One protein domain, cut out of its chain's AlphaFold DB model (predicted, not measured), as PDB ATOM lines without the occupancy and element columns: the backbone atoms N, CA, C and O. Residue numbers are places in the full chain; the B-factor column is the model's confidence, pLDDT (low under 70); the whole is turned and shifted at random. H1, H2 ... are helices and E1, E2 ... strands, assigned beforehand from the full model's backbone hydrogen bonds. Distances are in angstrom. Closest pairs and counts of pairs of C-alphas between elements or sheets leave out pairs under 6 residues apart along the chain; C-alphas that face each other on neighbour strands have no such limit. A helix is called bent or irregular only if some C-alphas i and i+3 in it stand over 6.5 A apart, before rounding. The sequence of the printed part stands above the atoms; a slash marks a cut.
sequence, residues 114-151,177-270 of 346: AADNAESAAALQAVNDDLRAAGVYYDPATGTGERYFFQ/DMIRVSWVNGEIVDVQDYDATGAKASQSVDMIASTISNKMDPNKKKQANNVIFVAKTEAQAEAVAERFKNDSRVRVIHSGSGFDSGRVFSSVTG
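This is residues 114 to 151 and 177 to 270 of the 346 residues of a protein of Streptomyces radiopugnans (UniProt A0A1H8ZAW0). A strongly twisted five-stranded sheet, curled like part of a barrel, wraps one of its faces round the longest helix, H1, while H2 and H3 cover the sheet's opposite face at its E4 and E5 end. The long bent strand E3 joins two halves of this sheet, the antiparallel strands E1 and E2 on one side and the parallel strands E4 and E5 on the other. The printed part has 132 residues with three named helices and five named strands, in the order H1 E1 E2 E3 H2 E4 H3 E5; the class is mixed, and the mixed sheet runs E1 E2 E3 E4 E5. The whole is compact, with a radius of gyration of the C-alphas of 14.6 A and spans of 46 by 35 by 30 A.

Begin at E3, residues 187 to 198, which bends by 51 degrees at residue 190. Its residues 187 to 194 pair with E2, residues 178 to 184, as an antiparallel hairpin, where N 180 and O 192 are 2.8 A apart. Beyond E2 is the antiparallel edge strand E1, residues 145 to 151, with N 147 and O 181 at 2.9 A. Residues 194 to 198 of E3 pair in parallel with E4, residues 226 to 230, with N 228 and O 195 at 2.9 A. The other edge strand, E5, residues 250 to 254, is parallel to E4, with N 229 and O 251 at 2.8 A. The sheet curls round H1, residues 118 to 133; the closest C-alphas of H1 and E3 are Ser 120 and Ala 196, 5.1 A. On the opposite face are H2, residues 205 to 216, and H3, residues 234 to 244, which gives three layers, helices on both faces of a sheet. H3 runs along E5 at 6 degrees on the local plane, at a height over the sheet of 8.2 A. H2 lies over E4 at a height of 8.8 A and runs along it, only just, at 29 degrees on the local plane. With its residues 205 to 209 alone H2 touches H3, at a steep tilt of 54 degrees, the same way; their closest C-alphas are Val 205 and Val 240, 6.1 A. E3, H2, E4 and E4, H3, E5 are strand-helix-strand units, two parallel neighbour strands with a helix between, each with a right-handed crossover. In H1, H2 and H3 every O i to N i+4 pair is within hydrogen-bond range.

Find C-alpha 118 at (28.459, 189.694, 16.416); from there H1 runs 22.3 A. E3 runs 33.2 A from C-alpha 187 at (22.227, 219.222, 7.793), and E1 and E2 measure 19.2 A and 20.3 A. H2 measures 16.7 A, H3 15.3 A, E4 13.2 A and E5 13.5 A, with C-alpha 254 at (15.733, 188.700, 17.678).

The C-alphas farthest apart are those of Asn 185 and Ser 202, 46.2 A. Residues 152 to 176 are not printed, and C-alphas 151 and 177 are 5.5 A apart across this cut. The link from H1 to E1 is long, and residues 255 to 270 hold no named element, though 259 to 260 pair antiparallel with 253 to 254 of E5. Look for pLDDT under 70 at residues 217 to 225 and 263 to 270.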
ATOM      1  N   ALA A 114      33.446 198.602  10.439       79.62
ATOM      2  CA  ALA A 114      33.552 197.279  11.046       79.62
ATOM      3  C   ALA A 114      32.850 197.208  12.411       79.62
ATOM      4  O   ALA A 114      32.945 198.128  13.221       79.62
ATOM      5  N   ALA A 115      32.189 196.079  12.668       78.12
ATOM      6  CA  ALA A 115      31.583 195.763  13.956       78.12
ATOM      7  C   ALA A 115      32.606 195.134  14.913       78.12
ATOM      8  O   ALA A 115      33.290 194.178  14.541       78.12
ATOM      9  N   ASP A 116      32.622 195.578  16.170       75.69
ATOM     10  CA  ASP A 116      33.470 194.994  17.219       75.69
ATOM     11  C   ASP A 116      33.069 193.563  17.617       75.69
ATOM     12  O   ASP A 116      33.887 192.792  18.127       75.69
ATOM     13  N   ASN A 117      31.796 193.196  17.441       82.81
ATOM     14  CA  ASN A 117      31.263 191.898  17.844       82.81
ATOM     15  C   ASN A 117      30.021 191.493  17.023       82.81
ATOM     16  O   ASN A 117      29.479 192.266  16.233       82.81
ATOM     17  N   ALA A 118      29.580 190.243  17.182       84.81
ATOM     18  CA  ALA A 118      28.459 189.694  16.416       84.81
ATOM     19  C   ALA A 118      27.105 190.309  16.816       84.81
ATOM     20  O   ALA A 118      26.205 190.416  15.983       84.81
ATOM     21  N   GLU A 119      26.952 190.712  18.077       85.06
ATOM     22  CA  GLU A 119      25.767 191.397  18.582       85.06
ATOM     23  C   GLU A 119      25.642 192.806  17.985       85.06
ATOM     24  O   GLU A 119      24.579 193.135  17.464       85.06
ATOM     25  N   SER A 120      26.712 193.610  17.971       87.81
ATOM     26  CA  SER A 120      26.706 194.933  17.335       87.81
ATOM     27  C   SER A 120      26.513 194.832  15.820       87.81
ATOM     28  O   SER A 120      25.708 195.585  15.272       87.81
ATOM     29  N   ALA A 121      27.123 193.840  15.158       90.69
ATOM     30  CA  ALA A 121      26.875 193.536  13.745       90.69
ATOM     31  C   ALA A 121      25.385 193.282  13.446       90.69
ATOM     32  O   ALA A 121      24.801 193.926  12.573       90.69
ATOM     33  N   ALA A 122      24.756 192.372  14.201       89.50
ATOM     34  CA  ALA A 122      23.344 192.035  14.037       89.50
ATOM     35  C   ALA A 122      22.414 193.211  14.383       89.50
ATOM     36  O   ALA A 122      21.417 193.428  13.693       89.50
ATOM     37  N   ALA A 123      22.749 193.983  15.420       91.50
ATOM     38  CA  ALA A 123      22.008 195.173  15.820       91.50
ATOM     39  C   ALA A 123      22.028 196.252  14.732       91.50
ATOM     40  O   ALA A 123      20.957 196.690  14.314       91.50
ATOM     41  N   LEU A 124      23.210 196.636  14.229       92.38
ATOM     42  CA  LEU A 124      23.338 197.683  13.211       92.38
ATOM     43  C   LEU A 124      22.631 197.306  11.903       92.38
ATOM     44  O   LEU A 124      22.019 198.164  11.262       92.38
ATOM     45  N   GLN A 125      22.701 196.029  11.507       91.56
ATOM     46  CA  GLN A 125      21.961 195.534  10.352       91.56
ATOM     47  C   GLN A 125      20.451 195.699  10.568       91.56
ATOM     48  O   GLN A 125      19.801 196.374   9.773       91.56
ATOM     49  N   ALA A 126      19.911 195.146  11.660       88.56
ATOM     50  CA  ALA A 126      18.475 195.155  11.932       88.56
ATOM     51  C   ALA A 126      17.890 196.574  12.002       88.56
ATOM     52  O   ALA A 126      16.858 196.841  11.386       88.56
ATOM     53  N   VAL A 127      18.555 197.510  12.694       86.62
ATOM     54  CA  VAL A 127      18.043 198.887  12.804       86.62
ATOM     55  C   VAL A 127      18.119 199.648  11.479       86.62
ATOM     56  O   VAL A 127      17.182 200.371  11.152       86.62
ATOM     57  N   ASN A 128      19.168 199.462  10.671       91.00
ATOM     58  CA  ASN A 128      19.241 200.096   9.351       91.00
ATOM     59  C   ASN A 128      18.257 199.476   8.342       91.00
ATOM     60  O   ASN A 128      17.732 200.199   7.495       91.00
ATOM     61  N   ASP A 129      17.978 198.173   8.427       86.00
ATOM     62  CA  ASP A 129      16.964 197.512   7.597       86.00
ATOM     63  C   ASP A 129      15.539 197.965   7.969       86.00
ATOM     64  O   ASP A 129      14.733 198.219   7.075       86.00
ATOM     65  N   ASP A 130      15.250 198.198   9.253       82.38
ATOM     66  CA  ASP A 130      14.018 198.860   9.712       82.38
ATOM     67  C   ASP A 130      13.880 200.293   9.159       82.38
ATOM     68  O   ASP A 130      12.832 200.653   8.610       82.38
ATOM     69  N   LEU A 131      14.935 201.116   9.231       81.94
ATOM     70  CA  LEU A 131      14.911 202.465   8.648       81.94
ATOM     71  C   LEU A 131      14.581 202.431   7.144       81.94
ATOM     72  O   LEU A 131      13.797 203.259   6.671       81.94
ATOM     73  N   ARG A 132      15.119 201.450   6.403       82.81
ATOM     74  CA  ARG A 132      14.810 201.231   4.977       82.81
ATOM     75  C   ARG A 132      13.366 200.782   4.778       82.81
ATOM     76  O   ARG A 132      12.684 201.331   3.918       82.81
ATOM     77  N   ALA A 133      12.888 199.833   5.582       75.06
ATOM     78  CA  ALA A 133      11.533 199.292   5.492       75.06
ATOM     79  C   ALA A 133      10.446 200.356   5.724       75.06
ATOM     80  O   ALA A 133       9.407 200.316   5.067       75.06
ATOM     81  N   ALA A 134      10.690 201.337   6.601       75.06
ATOM     82  CA  ALA A 134       9.774 202.463   6.806       75.06
ATOM     83  C   ALA A 134      10.017 203.666   5.870       75.06
ATOM     84  O   ALA A 134       9.352 204.686   6.028       75.06
ATOM     85  N   GLY A 135      10.970 203.588   4.935       77.69
ATOM     86  CA  GLY A 135      11.262 204.673   3.992       77.69
ATOM     87  C   GLY A 135      11.868 205.935   4.620       77.69
ATOM     88  O   GLY A 135      11.705 207.014   4.062       77.69
ATOM     89  N   VAL A 136      12.549 205.815   5.768       80.19
ATOM     90  CA  VAL A 136      13.214 206.943   6.458       80.19
ATOM     91  C   VAL A 136      14.737 206.809   6.522       80.19
ATOM     92  O   VAL A 136      15.398 207.641   7.135       80.19
ATOM     93  N   TYR A 137      15.312 205.762   5.930       85.06
ATOM     94  CA  TYR A 137      16.763 205.637   5.797       85.06
ATOM     95  C   TYR A 137      17.326 206.804   4.976       85.06
ATOM     96  O   TYR A 137      16.745 207.158   3.954       85.06
ATOM     97  N   TYR A 138      18.457 207.359   5.412       88.69
ATOM     98  CA  TYR A 138      19.097 208.527   4.808       88.69
ATOM     99  C   TYR A 138      19.239 208.406   3.284       88.69
ATOM    100  O   TYR A 138      19.951 207.529   2.778       88.69
ATOM    101  N   ASP A 139      18.595 209.329   2.572       87.50
ATOM    102  CA  ASP A 139      18.679 209.458   1.124       87.50
ATOM    103  C   ASP A 139      19.622 210.618   0.746       87.50
ATOM    104  O   ASP A 139      19.300 211.783   0.999       87.50
ATOM    105  N   PRO A 140      20.774 210.349   0.099       91.38
ATOM    106  CA  PRO A 140      21.699 211.394  -0.327       91.38
ATOM    107  C   PRO A 140      21.138 212.309  -1.428       91.38
ATOM    108  O   PRO A 140      21.700 213.378  -1.642       91.38
ATOM    109  N   ALA A 141      20.058 211.932  -2.127       92.12
ATOM    110  CA  ALA A 141      19.419 212.798  -3.122       92.12
ATOM    111  C   ALA A 141      18.582 213.922  -2.483       92.12
ATOM    112  O   ALA A 141      18.430 214.985  -3.082       92.12
ATOM    113  N   THR A 142      18.060 213.701  -1.271       86.25
ATOM    114  CA  THR A 142      17.281 214.688  -0.497       86.25
ATOM    115  C   THR A 142      18.024 215.217   0.734       86.25
ATOM    116  O   THR A 142      17.538 216.129   1.403       86.25
ATOM    117  N   GLY A 143      19.178 214.630   1.073       81.38
ATOM    118  CA  GLY A 143      19.937 214.939   2.285       81.38
ATOM    119  C   GLY A 143      19.146 214.691   3.575       81.38
ATOM    120  O   GLY A 143      19.414 215.332   4.585       81.38
ATOM    121  N   THR A 144      18.127 213.832   3.540       83.19
ATOM    122  CA  THR A 144      17.143 213.697   4.623       83.19
ATOM    123  C   THR A 144      16.961 212.235   5.016       83.19
ATOM    124  O   THR A 144      17.045 211.337   4.177       83.19
ATOM    125  N   GLY A 145      16.713 211.995   6.304       79.12
ATOM    126  CA  GLY A 145      16.455 210.672   6.873       79.12
ATOM    127  C   GLY A 145      17.401 210.336   8.022       79.12
ATOM    128  O   GLY A 145      18.058 211.207   8.581       79.12
ATOM    129  N   GLU A 146      17.470 209.062   8.380       85.06
ATOM    130  CA  GLU A 146      18.239 208.543   9.511       85.06
ATOM    131  C   GLU A 146      19.199 207.430   9.061       85.06
ATOM    132  O   GLU A 146      18.928 206.697   8.107       85.06
ATOM    133  N   ARG A 147      20.323 207.253   9.758       91.19
ATOM    134  CA  ARG A 147      21.235 206.116   9.554       91.19
ATOM    135  C   ARG A 147      21.992 205.794  10.833       91.19
ATOM    136  O   ARG A 147      22.431 206.700  11.535       91.19
ATOM    137  N   TYR A 148      22.193 204.506  11.093       92.31
ATOM    138  CA  TYR A 148      23.103 204.035  12.132       92.31
ATOM    139  C   TYR A 148      24.493 203.717  11.556       92.31
ATOM    140  O   TYR A 148      24.594 203.088  10.494       92.31
ATOM    141  N   PHE A 149      25.551 204.087  12.282       92.38
ATOM    142  CA  PHE A 149      26.959 203.762  12.004       92.38
ATOM    143  C   PHE A 149      27.618 203.122  13.224       92.38
ATOM    144  O   PHE A 149      27.272 203.487  14.346       92.38
ATOM    145  N   PHE A 150      28.606 202.246  13.023       91.75
ATOM    146  CA  PHE A 150      29.487 201.844  14.122       91.75
ATOM    147  C   PHE A 150      30.355 203.011  14.574       91.75
ATOM    148  O   PHE A 150      30.735 203.866  13.769       91.75
ATOM    149  N   GLN A 151      30.701 202.998  15.855       85.50
ATOM    150  CA  GLN A 151      31.719 203.875  16.402       85.50
ATOM    151  C   GLN A 151      33.093 203.190  16.342       85.50
ATOM    152  O   GLN A 151      33.200 201.997  16.615       85.50
ATOM    153  N   ASP A 177      28.678 201.342  21.045       84.06
ATOM    154  CA  ASP A 177      29.045 200.565  19.847       84.06
ATOM    155  C   ASP A 177      28.597 201.234  18.531       84.06
ATOM    156  O   ASP A 177      29.142 200.949  17.462       84.06
ATOM    157  N   MET A 178      27.567 202.087  18.577       87.75
ATOM    158  CA  MET A 178      27.025 202.761  17.398       87.75
ATOM    159  C   MET A 178      26.379 204.110  17.723       87.75
ATOM    160  O   MET A 178      25.956 204.375  18.849       87.75
ATOM    161  N   ILE A 179      26.221 204.935  16.690       88.69
ATOM    162  CA  ILE A 179      25.394 206.146  16.722       88.69
ATOM    163  C   ILE A 179      24.296 206.058  15.661       88.69
ATOM    164  O   ILE A 179      24.542 205.550  14.568       88.69
ATOM    165  N   ARG A 180      23.105 206.592  15.948       89.00
ATOM    166  CA  ARG A 180      22.170 207.066  14.922       89.00
ATOM    167  C   ARG A 180      22.439 208.537  14.665       89.00
ATOM    168  O   ARG A 180      22.535 209.324  15.605       89.00
ATOM    169  N   VAL A 181      22.480 208.895  13.394       88.75
ATOM    170  CA  VAL A 181      22.511 210.274  12.920       88.75
ATOM    171  C   VAL A 181      21.237 210.519  12.128       88.75
ATOM    172  O   VAL A 181      20.778 209.637  11.396       88.75
ATOM    173  N   SER A 182      20.658 211.698  12.310       84.50
ATOM    174  CA  SER A 182      19.439 212.133  11.637       84.50
ATOM    175  C   SER A 182      19.729 213.432  10.888       84.50
ATOM    176  O   SER A 182      20.321 214.345  11.468       84.50
ATOM    177  N   TRP A 183      19.301 213.527   9.630       85.44
ATOM    178  CA  TRP A 183      19.513 214.691   8.770       85.44
ATOM    179  C   TRP A 183      18.207 215.248   8.213       85.44
ATOM    180  O   TRP A 183      17.251 214.507   7.959       85.44
ATOM    181  N   VAL A 184      18.223 216.549   7.939       79.06
ATOM    182  CA  VAL A 184      17.202 217.268   7.175       79.06
ATOM    183  C   VAL A 184      17.917 218.196   6.193       79.06
ATOM    184  O   VAL A 184      18.751 218.998   6.596       79.06
ATOM    185  N   ASN A 185      17.595 218.100   4.900       79.62
ATOM    186  CA  ASN A 185      18.155 218.941   3.826       79.62
ATOM    187  C   ASN A 185      19.703 218.972   3.740       79.62
ATOM    188  O   ASN A 185      20.278 219.936   3.242       79.62
ATOM    189  N   GLY A 186      20.379 217.919   4.201       79.12
ATOM    190  CA  GLY A 186      21.840 217.783   4.231       79.12
ATOM    191  C   GLY A 186      22.489 218.182   5.561       79.12
ATOM    192  O   GLY A 186      23.652 217.850   5.784       79.12
ATOM    193  N   GLU A 187      21.751 218.825   6.466       79.81
ATOM    194  CA  GLU A 187      22.227 219.222   7.793       79.81
ATOM    195  C   GLU A 187      21.928 218.130   8.827       79.81
ATOM    196  O   GLU A 187      20.863 217.510   8.793       79.81
ATOM    197  N   ILE A 188      22.855 217.885   9.758       80.62
ATOM    198  CA  ILE A 188      22.630 216.973  10.888       80.62
ATOM    199  C   ILE A 188      21.746 217.690  11.914       80.62
ATOM    200  O   ILE A 188      22.049 218.804  12.329       80.62
ATOM    201  N   VAL A 189      20.667 217.040  12.357       78.38
ATOM    202  CA  VAL A 189      19.709 217.608  13.327       78.38
ATOM    203  C   VAL A 189      19.656 216.857  14.659       78.38
ATOM    204  O   VAL A 189      19.204 217.409  15.660       78.38
ATOM    205  N   ASP A 190      20.109 215.602  14.694       76.69
ATOM    206  CA  ASP A 190      20.151 214.763  15.897       76.69
ATOM    207  C   ASP A 190      21.261 213.711  15.772       76.69
ATOM    208  O   ASP A 190      21.451 213.116  14.710       76.69
ATOM    209  N   VAL A 191      21.965 213.468  16.878       79.88
ATOM    210  CA  VAL A 191      22.962 212.402  17.024       79.88
ATOM    211  C   VAL A 191      22.685 211.693  18.345       79.88
ATOM    212  O   VAL A 191      22.704 212.314  19.412       79.88
ATOM    213  N   GLN A 192      22.418 210.393  18.286       78.81
ATOM    214  CA  GLN A 192      22.126 209.573  19.460       78.81
ATOM    215  C   GLN A 192      22.994 208.331  19.480       78.81
ATOM    216  O   GLN A 192      23.023 207.552  18.536       78.81
ATOM    217  N   ASP A 193      23.664 208.139  20.598       80.25
ATOM    218  CA  ASP A 193      24.474 206.982  20.921       80.25
ATOM    219  C   ASP A 193      23.616 205.793  21.385       80.25
ATOM    220  O   ASP A 193      22.607 205.935  22.090       80.25
ATOM    221  N   TYR A 194      24.034 204.605  20.954       85.50
ATOM    222  CA  TYR A 194      23.425 203.319  21.263       85.50
ATOM    223  C   TYR A 194      24.523 202.300  21.588       85.50
ATOM    224  O   TYR A 194      25.539 202.199  20.902       85.50
ATOM    225  N   ASP A 195      24.287 201.504  22.620       86.06
ATOM    226  CA  ASP A 195      25.105 200.348  22.976       86.06
ATOM    227  C   ASP A 195      24.369 199.063  22.550       86.06
ATOM    228  O   ASP A 195      23.152 198.939  22.735       86.06
ATOM    229  N   ALA A 196      25.082 198.117  21.940       89.38
ATOM    230  CA  ALA A 196      24.532 196.833  21.524       89.38
ATOM    231  C   ALA A 196      24.963 195.735  22.495       89.38
ATOM    232  O   ALA A 196      26.146 195.487  22.725       89.38
ATOM    233  N   THR A 197      23.994 195.015  23.062       90.81
ATOM    234  CA  THR A 197      24.309 193.986  24.052       90.81
ATOM    235  C   THR A 197      23.465 192.734  23.884       90.81
ATOM    236  O   THR A 197      22.267 192.799  23.639       90.81
ATOM    237  N   GLY A 198      24.098 191.571  24.018       91.00
ATOM    238  CA  GLY A 198      23.428 190.275  24.027       91.00
ATOM    239  C   GLY A 198      23.620 189.551  25.353       91.00
ATOM    240  O   GLY A 198      24.368 189.977  26.233       91.00
ATOM    241  N   ALA A 199      22.942 188.417  25.490       91.69
ATOM    242  CA  ALA A 199      23.028 187.553  26.660       91.69
ATOM    243  C   ALA A 199      23.242 186.091  26.254       91.69
ATOM    244  O   ALA A 199      23.162 185.731  25.080       91.69
ATOM    245  N   LYS A 200      23.476 185.210  27.231       92.44
ATOM    246  CA  LYS A 200      23.340 183.763  26.998       92.44
ATOM    247  C   LYS A 200      21.854 183.408  26.880       92.44
ATOM    248  O   LYS A 200      21.027 183.998  27.572       92.44
ATOM    249  N   ALA A 201      21.511 182.397  26.081       90.75
ATOM    250  CA  ALA A 201      20.123 181.934  25.931       90.75
ATOM    251  C   ALA A 201      19.476 181.483  27.261       90.75
ATOM    252  O   ALA A 201      18.268 181.594  27.428       90.75
ATOM    253  N   SER A 202      20.280 181.013  28.223       92.00
ATOM    254  CA  SER A 202      19.845 180.601  29.566       92.00
ATOM    255  C   SER A 202      19.933 181.700  30.638       92.00
ATOM    256  O   SER A 202      19.762 181.417  31.822       92.00
ATOM    257  N   GLN A 203      20.260 182.942  30.267       94.75
ATOM    258  CA  GLN A 203      20.423 184.037  31.224       94.75
ATOM    259  C   GLN A 203      19.060 184.576  31.677       94.75
ATOM    260  O   GLN A 203      18.180 184.812  30.851       94.75
ATOM    261  N   SER A 204      18.891 184.795  32.986       95.38
ATOM    262  CA  SER A 204      17.637 185.312  33.539       95.38
ATOM    263  C   SER A 204      17.376 186.763  33.133       95.38
ATOM    264  O   SER A 204      18.303 187.570  33.005       95.38
ATOM    265  N   VAL A 205      16.093 187.104  32.990       94.44
ATOM    266  CA  VAL A 205      15.633 188.449  32.612       94.44
ATOM    267  C   VAL A 205      16.144 189.513  33.587       94.44
ATOM    268  O   VAL A 205      16.562 190.571  33.138       94.44
ATOM    269  N   ASP A 206      16.233 189.228  34.890       95.19
ATOM    270  CA  ASP A 206      16.772 190.177  35.878       95.19
ATOM    271  C   ASP A 206      18.262 190.493  35.667       95.19
ATOM    272  O   ASP A 206      18.685 191.644  35.787       95.19
ATOM    273  N   MET A 207      19.070 189.492  35.298       94.50
ATOM    274  CA  MET A 207      20.493 189.690  34.993       94.50
ATOM    275  C   MET A 207      20.687 190.447  33.676       94.50
ATOM    276  O   MET A 207      21.612 191.253  33.552       94.50
ATOM    277  N   ILE A 208      19.815 190.208  32.694       94.56
ATOM    278  CA  ILE A 208      19.777 190.965  31.436       94.56
ATOM    279  C   ILE A 208      19.378 192.417  31.715       94.56
ATOM    280  O   ILE A 208      20.108 193.331  31.342       94.56
ATOM    281  N   ALA A 209      18.290 192.633  32.454       92.44
ATOM    282  CA  ALA A 209      17.794 193.957  32.800       92.44
ATOM    283  C   ALA A 209      18.817 194.763  33.606       92.44
ATOM    284  O   ALA A 209      19.079 195.913  33.277       92.44
ATOM    285  N   SER A 210      19.484 194.142  34.584       90.75
ATOM    286  CA  SER A 210      20.605 194.763  35.292       90.75
ATOM    287  C   SER A 210      21.741 195.146  34.335       90.75
ATOM    288  O   SER A 210      22.299 196.236  34.444       90.75
ATOM    289  N   THR A 211      22.074 194.305  33.352       89.62
ATOM    290  CA  THR A 211      23.119 194.613  32.357       89.62
ATOM    291  C   THR A 211      22.745 195.817  31.488       89.62
ATOM    292  O   THR A 211      23.577 196.709  31.317       89.62
ATOM    293  N   ILE A 212      21.500 195.873  31.004       88.75
ATOM    294  CA  ILE A 212      20.944 196.971  30.198       88.75
ATOM    295  C   ILE A 212      20.897 198.270  31.018       88.75
ATOM    296  O   ILE A 212      21.475 199.280  30.623       88.75
ATOM    297  N   SER A 213      20.306 198.246  32.216       85.62
ATOM    298  CA  SER A 213      20.225 199.426  33.085       85.62
ATOM    299  C   SER A 213      21.603 199.952  33.498       85.62
ATOM    300  O   SER A 213      21.811 201.158  33.486       85.62
ATOM    301  N   ASN A 214      22.585 199.086  33.785       82.75
ATOM    302  CA  ASN A 214      23.948 199.522  34.128       82.75
ATOM    303  C   ASN A 214      24.684 200.241  32.978       82.75
ATOM    304  O   ASN A 214      25.655 200.949  33.256       82.75
ATOM    305  N   LYS A 215      24.273 200.043  31.715       77.38
ATOM    306  CA  LYS A 215      24.819 200.752  30.543       77.38
ATOM    307  C   LYS A 215      24.291 202.186  30.457       77.38
ATOM    308  O   LYS A 215      25.093 203.087  30.222       77.38
ATOM    309  N   MET A 216      23.005 202.385  30.757       74.06
ATOM    310  CA  MET A 216      22.320 203.689  30.733       74.06
ATOM    311  C   MET A 216      22.394 204.478  32.056       74.06
ATOM    312  O   MET A 216      22.098 205.667  32.075       74.06
ATOM    313  N   ASP A 217      22.739 203.848  33.186       68.38
ATOM    314  CA  ASP A 217      22.767 204.508  34.503       68.38
ATOM    315  C   ASP A 217      23.950 205.505  34.612       68.38
ATOM    316  O   ASP A 217      25.119 205.105  34.457       68.38
ATOM    317  N   PRO A 218      23.684 206.792  34.936       58.16
ATOM    318  CA  PRO A 218      24.699 207.842  34.988       58.16
ATOM    319  C   PRO A 218      25.685 207.650  36.145       58.16
ATOM    320  O   PRO A 218      26.790 208.184  36.120       58.16
ATOM    321  N   ASN A 219      25.322 206.881  37.167       55.91
ATOM    322  CA  ASN A 219      26.156 206.585  38.328       55.91
ATOM    323  C   ASN A 219      26.917 205.257  38.172       55.91
ATOM    324  O   ASN A 219      27.598 204.819  39.103       55.91
ATOM    325  N   LYS A 220      26.792 204.592  37.014       64.00
ATOM    326  CA  LYS A 220      27.431 203.306  36.711       64.00
ATOM    327  C   LYS A 220      28.400 203.453  35.549       64.00
ATOM    328  O   LYS A 220      29.448 204.087  35.689       64.00
ATOM    329  N   LYS A 221      28.109 202.807  34.420       58.88
ATOM    330  CA  LYS A 221      29.056 202.715  33.318       58.88
ATOM    331  C   LYS A 221      29.013 203.932  32.394       58.88
ATOM    332  O   LYS A 221      30.045 204.191  31.781       58.88
ATOM    333  N   LYS A 222      27.897 204.681  32.341       60.06
ATOM    334  CA  LYS A 222      27.696 205.818  31.417       60.06
ATOM    335  C   LYS A 222      28.021 205.434  29.955       60.06
ATOM    336  O   LYS A 222      28.754 206.152  29.288       60.06
ATOM    337  N   GLN A 223      27.597 204.251  29.497       59.53
ATOM    338  CA  GLN A 223      28.022 203.736  28.187       59.53
ATOM    339  C   GLN A 223      27.289 204.433  27.045       59.53
ATOM    340  O   GLN A 223      27.929 205.027  26.186       59.53
ATOM    341  N   ALA A 224      25.958 204.393  27.089       62.34
ATOM    342  CA  ALA A 224      25.112 205.011  26.085       62.34
ATOM    343  C   ALA A 224      23.761 205.444  26.670       62.34
ATOM    344  O   ALA A 224      23.299 204.906  27.680       62.34
ATOM    345  N   ASN A 225      23.119 206.380  25.981       67.62
ATOM    346  CA  ASN A 225      21.752 206.840  26.180       67.62
ATOM    347  C   ASN A 225      20.722 205.746  25.928       67.62
ATOM    348  O   ASN A 225      19.709 205.678  26.622       67.62
ATOM    349  N   ASN A 226      20.987 204.904  24.933       81.75
ATOM    350  CA  ASN A 226      20.060 203.905  24.432       81.75
ATOM    351  C   ASN A 226      20.740 202.536  24.347       81.75
ATOM    352  O   ASN A 226      21.961 202.442  24.204       81.75
ATOM    353  N   VAL A 227      19.952 201.463  24.400       87.81
ATOM    354  CA  VAL A 227      20.461 200.089  24.286       87.81
ATOM    355  C   VAL A 227      19.641 199.300  23.273       87.81
ATOM    356  O   VAL A 227      18.414 199.278  23.338       87.81
ATOM    357  N   ILE A 228      20.327 198.601  22.369       91.50
ATOM    358  CA  ILE A 228      19.733 197.574  21.510       91.50
ATOM    359  C   ILE A 228      20.115 196.212  22.093       91.50
ATOM    360  O   ILE A 228      21.274 195.791  22.047       91.50
ATOM    361  N   PHE A 229      19.138 195.522  22.675       94.06
ATOM    362  CA  PHE A 229      19.317 194.176  23.195       94.06
ATOM    363  C   PHE A 229      19.091 193.131  22.098       94.06
ATOM    364  O   PHE A 229      17.991 193.010  21.558       94.06
ATOM    365  N   VAL A 230      20.127 192.345  21.805       94.75
ATOM    366  CA  VAL A 230      20.095 191.255  20.822       94.75
ATOM    367  C   VAL A 230      19.865 189.933  21.549       94.75
ATOM    368  O   VAL A 230      20.789 189.327  22.105       94.75
ATOM    369  N   ALA A 231      18.612 189.485  21.563       94.56
ATOM    370  CA  ALA A 231      18.223 188.236  22.202       94.56
ATOM    371  C   ALA A 231      18.768 187.011  21.445       94.56
ATOM    372  O   ALA A 231      19.023 187.052  20.240       94.56
ATOM    373  N   LYS A 232      18.924 185.886  22.153       94.19
ATOM    374  CA  LYS A 232      19.303 184.582  21.568       94.19
ATOM    375  C   LYS A 232      18.120 183.647  21.323       94.19
ATOM    376  O   LYS A 232      18.300 182.613  20.687       94.19
ATOM    377  N   THR A 233      16.951 183.973  21.869       94.19
ATOM    378  CA  THR A 233      15.690 183.260  21.642       94.19
ATOM    379  C   THR A 233      14.537 184.258  21.624       94.19
ATOM    380  O   THR A 233      14.607 185.312  22.257       94.19
ATOM    381  N   GLU A 234      13.450 183.903  20.948       92.69
ATOM    382  CA  GLU A 234      12.236 184.721  20.875       92.69
ATOM    383  C   GLU A 234      11.595 184.936  22.253       92.69
ATOM    384  O   GLU A 234      11.369 186.072  22.648       92.69
ATOM    385  N   ALA A 235      11.450 183.879  23.059       94.06
ATOM    386  CA  ALA A 235      10.939 183.994  24.430       94.06
ATOM    387  C   ALA A 235      11.813 184.890  25.339       94.06
ATOM    388  O   ALA A 235      11.311 185.517  26.271       94.06
ATOM    389  N   GLN A 236      13.127 184.976  25.083       95.56
ATOM    390  CA  GLN A 236      13.999 185.941  25.762       95.56
ATOM    391  C   GLN A 236      13.744 187.369  25.257       95.56
ATOM    392  O   GLN A 236      13.773 188.300  26.060       95.56
ATOM    393  N   ALA A 237      13.482 187.547  23.962       92.56
ATOM    394  CA  ALA A 237      13.141 188.836  23.371       92.56
ATOM    395  C   ALA A 237      11.822 189.379  23.943       92.56
ATOM    396  O   ALA A 237      11.802 190.481  24.484       92.56
ATOM    397  N   GLU A 238      10.760 188.569  23.940       93.69
ATOM    398  CA  GLU A 238       9.453 188.898  24.522       93.69
ATOM    399  C   GLU A 238       9.564 189.290  26.002       93.69
ATOM    400  O   GLU A 238       9.078 190.343  26.413       93.69
ATOM    401  N   ALA A 239      10.249 188.473  26.810       95.75
ATOM    402  CA  ALA A 239      10.348 188.704  28.249       95.75
ATOM    403  C   ALA A 239      11.191 189.943  28.608       95.75
ATOM    404  O   ALA A 239      10.908 190.614  29.603       95.75
ATOM    405  N   VAL A 240      12.215 190.273  27.812       94.81
ATOM    406  CA  VAL A 240      12.997 191.506  27.991       94.81
ATOM    407  C   VAL A 240      12.218 192.720  27.471       94.81
ATOM    408  O   VAL A 240      12.216 193.750  28.142       94.81
ATOM    409  N   ALA A 241      11.494 192.603  26.355       89.25
ATOM    410  CA  ALA A 241      10.639 193.674  25.841       89.25
ATOM    411  C   ALA A 241       9.532 194.042  26.844       89.25
ATOM    412  O   ALA A 241       9.398 195.207  27.206       89.25
ATOM    413  N   GLU A 242       8.815 193.059  27.398       91.06
ATOM    414  CA  GLU A 242       7.810 193.276  28.452       91.06
ATOM    415  C   GLU A 242       8.425 193.928  29.707       91.06
ATOM    416  O   GLU A 242       7.829 194.826  30.307       91.06
ATOM    417  N   ARG A 243       9.660 193.550  30.075       93.25
ATOM    418  CA  ARG A 243      10.392 194.128  31.217       93.25
ATOM    419  C   ARG A 243      10.777 195.602  31.024       93.25
ATOM    420  O   ARG A 243      10.958 196.295  32.033       93.25
ATOM    421  N   PHE A 244      10.898 196.057  29.775       86.88
ATOM    422  CA  PHE A 244      11.308 197.411  29.380       86.88
ATOM    423  C   PHE A 244      10.248 198.194  28.589       86.88
ATOM    424  O   PHE A 244      10.531 199.298  28.148       86.88
ATOM    425  N   LYS A 245       9.005 197.711  28.476       83.12
ATOM    426  CA  LYS A 245       7.935 198.327  27.658       83.12
ATOM    427  C   LYS A 245       7.605 199.801  27.946       83.12
ATOM    428  O   LYS A 245       6.968 200.453  27.129       83.12
ATOM    429  N   ASN A 246       8.009 200.304  29.115       78.50
ATOM    430  CA  ASN A 246       7.830 201.693  29.546       78.50
ATOM    431  C   ASN A 246       9.138 202.517  29.498       78.50
ATOM    432  O   ASN A 246       9.125 203.683  29.882       78.50
ATOM    433  N   ASP A 247      10.266 201.929  29.085       76.94
ATOM    434  CA  ASP A 247      11.553 202.609  28.907       76.94
ATOM    435  C   ASP A 247      11.846 202.731  27.410       76.94
ATOM    436  O   ASP A 247      12.341 201.806  26.765       76.94
ATOM    437  N   SER A 248      11.531 203.898  26.851       74.88
ATOM    438  CA  SER A 248      11.655 204.177  25.420       74.88
ATOM    439  C   SER A 248      13.093 204.186  24.896       74.88
ATOM    440  O   SER A 248      13.258 204.410  23.703       74.88
ATOM    441  N   ARG A 249      14.111 203.958  25.741       78.88
ATOM    442  CA  ARG A 249      15.544 203.893  25.382       78.88
ATOM    443  C   ARG A 249      16.030 202.482  25.043       78.88
ATOM    444  O   ARG A 249      17.157 202.322  24.573       78.88
ATOM    445  N   VAL A 250      15.212 201.456  25.291       86.94
ATOM    446  CA  VAL A 250      15.576 200.051  25.064       86.94
ATOM    447  C   VAL A 250      14.817 199.488  23.867       86.94
ATOM    448  O   VAL A 250      13.596 199.366  23.898       86.94
ATOM    449  N   ARG A 251      15.554 199.083  22.828       89.31
ATOM    450  CA  ARG A 251      15.040 198.262  21.723       89.31
ATOM    451  C   ARG A 251      15.438 196.813  21.954       89.31
ATOM    452  O   ARG A 251      16.575 196.545  22.333       89.31
ATOM    453  N   VAL A 252      14.540 195.872  21.699       92.44
ATOM    454  CA  VAL A 252      14.803 194.435  21.808       92.44
ATOM    455  C   VAL A 252      14.575 193.785  20.454       92.44
ATOM    456  O   VAL A 252      13.485 193.906  19.904       92.44
ATOM    457  N   ILE A 253      15.582 193.080  19.940       90.56
ATOM    458  CA  ILE A 253      15.523 192.397  18.644       90.56
ATOM    459  C   ILE A 253      15.895 190.916  18.762       90.56
ATOM    460  O   ILE A 253      16.710 190.522  19.602       90.56
ATOM    461  N   HIS A 254      15.345 190.095  17.869       92.06
ATOM    462  CA  HIS A 254      15.733 188.700  17.678       92.06
ATOM    463  C   HIS A 254      15.701 188.339  16.187       92.06
ATOM    464  O   HIS A 254      14.657 188.025  15.614       92.06
ATOM    465  N   SER A 255      16.877 188.339  15.557       81.31
ATOM    466  CA  SER A 255      17.031 188.095  14.115       81.31
ATOM    467  C   SER A 255      16.546 186.715  13.652       81.31
ATOM    468  O   SER A 255      16.209 186.556  12.484       81.31
ATOM    469  N   GLY A 256      16.480 185.726  14.551       81.06
ATOM    470  CA  GLY A 256      16.032 184.368  14.227       81.06
ATOM    471  C   GLY A 256      14.525 184.226  13.985       81.06
ATOM    472  O   GLY A 256      14.127 183.305  13.278       81.06
ATOM    473  N   SER A 257      13.697 185.114  14.548       85.94
ATOM    474  CA  SER A 257      12.237 185.123  14.325       85.94
ATOM    475  C   SER A 257      11.712 186.413  13.692       85.94
ATOM    476  O   SER A 257      10.575 186.447  13.233       85.94
ATOM    477  N   GLY A 258      12.531 187.468  13.639       82.56
ATOM    478  CA  GLY A 258      12.103 188.796  13.200       82.56
ATOM    479  C   GLY A 258      11.374 189.597  14.283       82.56
ATOM    480  O   GLY A 258      10.838 190.657  13.976       82.56
ATOM    481  N   PHE A 259      11.355 189.123  15.535       87.00
ATOM    482  CA  PHE A 259      10.831 189.900  16.659       87.00
ATOM    483  C   PHE A 259      11.638 191.192  16.833       87.00
ATOM    484  O   PHE A 259      12.871 191.165  16.918       87.00
ATOM    485  N   ASP A 260      10.922 192.305  16.954       85.69
ATOM    486  CA  ASP A 260      11.455 193.630  17.241       85.69
ATOM    487  C   ASP A 260      10.449 194.375  18.130       85.69
ATOM    488  O   ASP A 260       9.259 194.427  17.812       85.69
ATOM    489  N   SER A 261      10.900 194.950  19.247       82.19
ATOM    490  CA  SER A 261      10.040 195.743  20.137       82.19
ATOM    491  C   SER A 261       9.651 197.108  19.557       82.19
ATOM    492  O   SER A 261       8.888 197.840  20.186       82.19
ATOM    493  N   GLY A 262      10.188 197.477  18.393       70.81
ATOM    494  CA  GLY A 262       9.963 198.761  17.746       70.81
ATOM    495  C   GLY A 262      10.984 199.824  18.151       70.81
ATOM    496  O   GLY A 262      11.881 199.614  18.971       70.81
ATOM    497  N   ARG A 263      10.869 200.994  17.519       67.94
ATOM    498  CA  ARG A 263      11.871 202.059  17.625       67.94
ATOM    499  C   ARG A 263      11.886 202.731  18.993       67.94
ATOM    500  O   ARG A 263      10.869 203.181  19.507       67.94
ATOM    501  N   VAL A 264      13.107 202.921  19.475       59.28
ATOM    502  CA  VAL A 264      13.481 203.935  20.460       59.28
ATOM    503  C   VAL A 264      13.303 205.306  19.798       59.28
ATOM    504  O   VAL A 264      14.078 205.668  18.908       59.28
ATOM    505  N   PHE A 265      12.220 206.007  20.149       48.22
ATOM    506  CA  PHE A 265      11.751 207.220  19.464       48.22
ATOM    507  C   PHE A 265      12.786 208.358  19.433       48.22
ATOM    508  O   PHE A 265      13.525 208.567  20.396       48.22
ATOM    509  N   SER A 266      12.767 209.148  18.351       43.91
ATOM    510  CA  SER A 266      13.499 210.415  18.241       43.91
ATOM    511  C   SER A 266      12.681 211.529  17.581       43.91
ATOM    512  O   SER A 266      11.674 211.303  16.905       43.91
ATOM    513  N   SER A 267      13.146 212.754  17.811       39.72
ATOM    514  CA  SER A 267      12.441 214.023  17.664       39.72
ATOM    515  C   SER A 267      12.012 214.392  16.252       39.72
ATOM    516  O   SER A 267      11.069 215.172  16.127       39.72
ATOM    517  N   VAL A 268      12.624 213.809  15.215       41.09
ATOM    518  CA  VAL A 268      12.289 214.060  13.799       41.09
ATOM    519  C   VAL A 268      10.821 213.723  13.488       41.09
ATOM    520  O   VAL A 268      10.239 214.286  12.565       41.09
ATOM    521  N   THR A 269      10.180 212.873  14.303       41.09
ATOM    522  CA  THR A 269       8.735 212.574  14.221       41.09
ATOM    523  C   THR A 269       7.924 212.954  15.470       41.09
ATOM    524  O   THR A 269       6.716 212.719  15.490       41.09
ATOM    525  N   GLY A 270       8.526 213.581  16.492       30.42
ATOM    526  CA  GLY A 270       7.772 214.040  17.669       30.42
ATOM    527  C   GLY A 270       8.550 214.218  18.977       30.42
ATOM    528  O   GLY A 270       8.293 213.502  19.938       30.42
TER     529      GLY A 270